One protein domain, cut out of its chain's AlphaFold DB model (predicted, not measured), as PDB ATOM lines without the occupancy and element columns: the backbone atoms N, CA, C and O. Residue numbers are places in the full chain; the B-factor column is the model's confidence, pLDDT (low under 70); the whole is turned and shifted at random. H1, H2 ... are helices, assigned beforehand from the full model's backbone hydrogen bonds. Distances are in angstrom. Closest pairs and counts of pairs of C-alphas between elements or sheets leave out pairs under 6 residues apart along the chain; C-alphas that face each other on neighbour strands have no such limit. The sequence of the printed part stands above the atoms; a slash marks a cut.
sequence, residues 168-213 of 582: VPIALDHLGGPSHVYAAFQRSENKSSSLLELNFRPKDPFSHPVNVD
ATOM      1  N   VAL A 168     207.551 123.729 167.247       85.62
ATOM      2  CA  VAL A 168     206.521 124.715 167.627       85.62
ATOM      3  C   VAL A 168     206.474 125.919 166.671       85.62
ATOM      4  O   VAL A 168     205.374 126.276 166.251       85.62
ATOM      5  N   PRO A 169     207.605 126.525 166.246       87.12
ATOM      6  CA  PRO A 169     207.563 127.641 165.298       87.12
ATOM      7  C   PRO A 169     206.965 127.253 163.942       87.12
ATOM      8  O   PRO A 169     206.256 128.049 163.341       87.12
ATOM      9  N   ILE A 170     207.201 126.017 163.490       84.50
ATOM     10  CA  ILE A 170     206.664 125.484 162.229       84.50
ATOM     11  C   ILE A 170     205.149 125.276 162.350       84.50
ATOM     12  O   ILE A 170     204.399 125.651 161.456       84.50
ATOM     13  N   ALA A 171     204.681 124.734 163.477       84.62
ATOM     14  CA  ALA A 171     203.250 124.581 163.737       84.62
ATOM     15  C   ALA A 171     202.529 125.940 163.814       84.62
ATOM     16  O   ALA A 171     201.411 126.065 163.325       84.62
ATOM     17  N   LEU A 172     203.174 126.967 164.378       86.25
ATOM     18  CA  LEU A 172     202.647 128.334 164.375       86.25
ATOM     19  C   LEU A 172     202.630 128.942 162.968       86.25
ATOM     20  O   LEU A 172     201.662 129.612 162.625       86.25
ATOM     21  N   ASP A 173     203.654 128.694 162.152       85.31
ATOM     22  CA  ASP A 173     203.711 129.133 160.751       85.31
ATOM     23  C   ASP A 173     202.581 128.510 159.916       85.31
ATOM     24  O   ASP A 173     201.876 129.209 159.190       85.31
ATOM     25  N   HIS A 174     202.304 127.218 160.119       86.19
ATOM     26  CA  HIS A 174     201.172 126.523 159.497       86.19
ATOM     27  C   HIS A 174     199.808 127.121 159.872       86.19
ATOM     28  O   HIS A 174     198.851 126.974 159.118       86.19
ATOM     29  N   LEU A 175     199.704 127.797 161.017       83.06
ATOM     30  CA  LEU A 175     198.488 128.470 161.482       83.06
ATOM     31  C   LEU A 175     198.437 129.958 161.078       83.06
ATOM     32  O   LEU A 175     197.670 130.729 161.651       83.06
ATOM     33  N   GLY A 176     199.273 130.390 160.126       79.56
ATOM     34  CA  GLY A 176     199.340 131.785 159.670       79.56
ATOM     35  C   GLY A 176     200.206 132.694 160.549       79.56
ATOM     36  O   GLY A 176     200.159 133.919 160.421       79.56
ATOM     37  N   GLY A 177     201.004 132.111 161.445       86.12
ATOM     38  CA  GLY A 177     201.930 132.806 162.331       86.12
ATOM     39  C   GLY A 177     201.333 133.209 163.689       86.12
ATOM     40  O   GLY A 177     200.116 133.203 163.894       86.12
ATOM     41  N   PRO A 178     202.186 133.615 164.649       83.38
ATOM     42  CA  PRO A 178     201.771 133.907 166.025       83.38
ATOM     43  C   PRO A 178     200.770 135.066 166.117       83.38
ATOM     44  O   PRO A 178     199.860 135.035 166.943       83.38
ATOM     45  N   SER A 179     200.894 136.067 165.240       82.31
ATOM     46  CA  SER A 179     199.972 137.207 165.178       82.31
ATOM     47  C   SER A 179     198.566 136.794 164.745       82.31
ATOM     48  O   SER A 179     197.589 137.337 165.255       82.31
ATOM     49  N   HIS A 180     198.455 135.830 163.826       79.44
ATOM     50  CA  HIS A 180     197.171 135.343 163.327       79.44
ATOM     51  C   HIS A 180     196.455 134.495 164.382       79.44
ATOM     52  O   HIS A 180     195.276 134.714 164.653       79.44
ATOM     53  N   VAL A 181     197.198 133.624 165.072       81.50
ATOM     54  CA  VAL A 181     196.696 132.860 166.225       81.50
ATOM     55  C   VAL A 181     196.211 133.799 167.332       81.50
ATOM     56  O   VAL A 181     195.110 133.627 167.851       81.50
ATOM     57  N   TYR A 182     196.988 134.832 167.670       81.25
ATOM     58  CA  TYR A 182     196.586 135.809 168.683       81.25
ATOM     59  C   TYR A 182     195.322 136.577 168.273       81.25
ATOM     60  O   TYR A 182     194.414 136.739 169.087       81.25
ATOM     61  N   ALA A 183     195.223 136.993 167.008       77.25
ATOM     62  CA  ALA A 183     194.044 137.672 166.473       77.25
ATOM     63  C   ALA A 183     192.789 136.780 166.477       77.25
ATOM     64  O   ALA A 183     191.709 137.276 166.787       77.25
ATOM     65  N   ALA A 184     192.921 135.477 166.205       74.44
ATOM     66  CA  ALA A 184     191.799 134.534 166.226       74.44
ATOM     67  C   ALA A 184     191.169 134.387 167.625       74.44
ATOM     68  O   ALA A 184     189.957 134.203 167.748       74.44
ATOM     69  N   PHE A 185     191.978 134.507 168.685       75.62
ATOM     70  CA  PHE A 185     191.516 134.445 170.077       75.62
ATOM     71  C   PHE A 185     191.127 135.806 170.670       75.62
ATOM     72  O   PHE A 185     190.495 135.856 171.731       75.62
ATOM     73  N   GLN A 186     191.446 136.919 170.002       71.75
ATOM     74  CA  GLN A 186     190.918 138.226 170.379       71.75
ATOM     75  C   GLN A 186     189.427 138.284 170.038       71.75
ATOM     76  O   GLN A 186     189.032 138.303 168.873       71.75
ATOM     77  N   ARG A 187     188.579 138.319 171.071       56.50
ATOM     78  CA  ARG A 187     187.127 138.484 170.927       56.50
ATOM     79  C   ARG A 187     186.816 139.769 170.151       56.50
ATOM     80  O   ARG A 187     186.839 140.856 170.715       56.50
ATOM     81  N   SER A 188     186.492 139.624 168.871       54.19
ATOM     82  CA  SER A 188     185.851 140.650 168.051       54.19
ATOM     83  C   SER A 188     184.399 140.233 167.826       54.19
ATOM     84  O   SER A 188     184.124 139.065 167.558       54.19
ATOM     85  N   GLU A 189     183.456 141.169 167.942       54.50
ATOM     86  CA  GLU A 189     182.006 140.932 167.797       54.50
ATOM     87  C   GLU A 189     181.610 140.387 166.403       54.50
ATOM     88  O   GLU A 189     180.494 139.902 166.204       54.50
ATOM     89  N   ASN A 190     182.543 140.381 165.446       54.12
ATOM     90  CA  ASN A 190     182.371 139.803 164.119       54.12
ATOM     91  C   ASN A 190     182.804 138.324 164.084       54.12
ATOM     92  O   ASN A 190     183.983 138.003 163.962       54.12
ATOM     93  N   LYS A 191     181.823 137.410 164.088       52.53
ATOM     94  CA  LYS A 191     181.974 135.933 164.033       52.53
ATOM     95  C   LYS A 191     182.867 135.355 162.917       52.53
ATOM     96  O   LYS A 191     183.126 134.158 162.932       52.53
ATOM     97  N   SER A 192     183.295 136.139 161.926       50.22
ATOM     98  CA  SER A 192     184.132 135.651 160.822       50.22
ATOM     99  C   SER A 192     185.634 135.692 161.110       50.22
ATOM    100  O   SER A 192     186.378 135.026 160.402       50.22
ATOM    101  N   SER A 193     186.096 136.460 162.107       49.22
ATOM    102  CA  SER A 193     187.532 136.601 162.419       49.22
ATOM    103  C   SER A 193     188.046 135.620 163.477       49.22
ATOM    104  O   SER A 193     189.218 135.676 163.826       49.22
ATOM    105  N   SER A 194     187.188 134.741 163.999       56.28
ATOM    106  CA  SER A 194     187.550 133.729 165.004       56.28
ATOM    107  C   SER A 194     187.920 132.370 164.399       56.28
ATOM    108  O   SER A 194     188.051 131.389 165.128       56.28
ATOM    109  N   LEU A 195     187.995 132.269 163.071       65.75
ATOM    110  CA  LEU A 195     188.338 131.033 162.371       65.75
ATOM    111  C   LEU A 195     189.848 130.984 162.164       65.75
ATOM    112  O   LEU A 195     190.414 131.878 161.541       65.75
ATOM    113  N   LEU A 196     190.478 129.942 162.701       72.31
ATOM    114  CA  LEU A 196     191.892 129.661 162.499       72.31
ATOM    115  C   LEU A 196     192.038 128.658 161.352       72.31
ATOM    116  O   LEU A 196     191.419 127.592 161.374       72.31
ATOM    117  N   GLU A 197     192.841 129.004 160.352       74.38
ATOM    118  CA  GLU A 197     193.117 128.148 159.199       74.38
ATOM    119  C   GLU A 197     194.430 127.386 159.404       74.38
ATOM    120  O   GLU A 197     195.427 127.958 159.842       74.38
ATOM    121  N   LEU A 198     194.437 126.088 159.089       80.56
ATOM    122  CA  LEU A 198     195.625 125.240 159.164       80.56
ATOM    123  C   LEU A 198     196.131 124.921 157.758       80.56
ATOM    124  O   LEU A 198     195.454 124.238 156.994       80.56
ATOM    125  N   ASN A 199     197.347 125.345 157.437       79.25
ATOM    126  CA  ASN A 199     198.016 125.043 156.181       79.25
ATOM    127  C   ASN A 199     199.289 124.220 156.420       79.25
ATOM    128  O   ASN A 199     200.313 124.741 156.851       79.25
ATOM    129  N   PHE A 200     199.248 122.926 156.093       76.50
ATOM    130  CA  PHE A 200     200.399 122.027 156.251       76.50
ATOM    131  C   PHE A 200     201.538 122.274 155.256       76.50
ATOM    132  O   PHE A 200     202.651 121.800 155.478       76.50
ATOM    133  N   ARG A 201     201.268 122.955 154.136       75.06
ATOM    134  CA  ARG A 201     202.261 123.260 153.099       75.06
ATOM    135  C   ARG A 201     202.199 124.755 152.769       75.06
ATOM    136  O   ARG A 201     201.748 125.125 151.690       75.06
ATOM    137  N   PRO A 202     202.689 125.633 153.662       69.50
ATOM    138  CA  PRO A 202     202.598 127.086 153.478       69.50
ATOM    139  C   PRO A 202     203.347 127.598 152.237       69.50
ATOM    140  O   PRO A 202     203.025 128.658 151.710       69.50
ATOM    141  N   LYS A 203     204.340 126.842 151.751       71.81
ATOM    142  CA  LYS A 203     205.127 127.170 150.551       71.81
ATOM    143  C   LYS A 203     204.453 126.757 149.238       71.81
ATOM    144  O   LYS A 203     204.912 127.175 148.182       71.81
ATOM    145  N   ASP A 204     203.417 125.923 149.301       71.12
ATOM    146  CA  ASP A 204     202.668 125.478 148.130       71.12
ATOM    147  C   ASP A 204     201.435 126.380 147.947       71.12
ATOM    148  O   ASP A 204     200.518 126.331 148.771       71.12
ATOM    149  N   PRO A 205     201.380 127.209 146.887       65.31
ATOM    150  CA  PRO A 205     200.259 128.115 146.652       65.31
ATOM    151  C   PRO A 205     198.945 127.388 146.326       65.31
ATOM    152  O   PRO A 205     197.893 128.026 146.328       65.31
ATOM    153  N   PHE A 206     198.987 126.080 146.041       61.28
ATOM    154  CA  PHE A 206     197.810 125.254 145.768       61.28
ATOM    155  C   PHE A 206     197.354 124.423 146.976       61.28
ATOM    156  O   PHE A 206     196.325 123.756 146.888       61.28
ATOM    157  N   SER A 207     198.073 124.476 148.105       65.06
ATOM    158  CA  SER A 207     197.674 123.796 149.341       65.06
ATOM    159  C   SER A 207     196.465 124.487 149.968       65.06
ATOM    160  O   SER A 207     196.555 125.624 150.439       65.06
ATOM    161  N   HIS A 208     195.320 123.804 149.989       63.31
ATOM    162  CA  HIS A 208     194.114 124.320 150.638       63.31
ATOM    163  C   HIS A 208     194.228 124.232 152.167       63.31
ATOM    164  O   HIS A 208     194.613 123.180 152.687       63.31
ATOM    165  N   PRO A 209     193.855 125.291 152.910       66.06
ATOM    166  CA  PRO A 209     193.807 125.237 154.362       66.06
ATOM    167  C   PRO A 209     192.750 124.223 154.802       66.06
ATOM    168  O   PRO A 209     191.626 124.201 154.292       66.06
ATOM    169  N   VAL A 210     193.117 123.356 155.737       61.06
ATOM    170  CA  VAL A 210     192.307 122.200 156.103       61.06
ATOM    171  C   VAL A 210     191.629 122.418 157.453       61.06
ATOM    172  O   VAL A 210     192.241 122.876 158.414       61.06
ATOM    173  N   ASN A 211     190.347 122.062 157.532       56.81
ATOM    174  CA  ASN A 211     189.604 121.997 158.787       56.81
ATOM    175  C   ASN A 211     189.945 120.684 159.523       56.81
ATOM    176  O   ASN A 211     189.920 119.611 158.914       56.81
ATOM    177  N   VAL A 212     190.267 120.784 160.817       47.59
ATOM    178  CA  VAL A 212     190.821 119.718 161.676       47.59
ATOM    179  C   VAL A 212     190.002 118.419 161.631       47.59
ATOM    180  O   VAL A 212     190.582 117.340 161.512       47.59
ATOM    181  N   ASP A 213     188.672 118.505 161.593       50.12
ATOM    182  CA  ASP A 213     187.797 117.321 161.585       50.12
ATOM    183  C   ASP A 213     187.815 116.548 160.253       50.12
ATOM    184  O   ASP A 213     187.556 115.344 160.220       50.12
TER     185      ASP A 213
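What this domain is: This is residues 168 to 213 of the 582 residues of an uncharacterized protein of Antrodiella citrinella (UniProt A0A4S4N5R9). This is a small, elongated piece with little regular structure: two short helices, H1 and H2, make a corner, and a long stretch with no named element, residues 186 to 213, loops beyond H2, runs back past both helices and folds back once more near Asp 204. The printed part has 46 residues, with 15 of them in H1 and then H2, under half; there is no named strand, and the class is all helix. It is only just compact, close to loose, with a radius of gyration of the C-alphas of 11.2 A and spans of 32 by 20 by 20 A.

Where its parts are: H2, residues 178 to 185, is 11.0 A long and ends at C-alpha 185 (191.516, 134.445, 170.077). H1, residues 168 to 174, is 9.9 A long and begins at C-alpha 168 (206.521, 124.715, 167.627).

How they stand to each other: H2 and H1 are close but not clearly touching; their closest C-alphas, those of Pro 178 and Leu 172, are 5.9 A apart. Their lines are only just about perpendicular, at 72 degrees. A tight link of 3 residues joins them. In H1 and H2 every O i to N i+4 pair is within hydrogen-bond range.

The domain as a whole: The two C-alphas farthest apart, those of Glu 189 and Asp 204, are 32.4 A apart. The printed part has no cut. Its mean pLDDT is 70.8, with residues 187 to 195, residue 202 and residues 205 to 213 under 70.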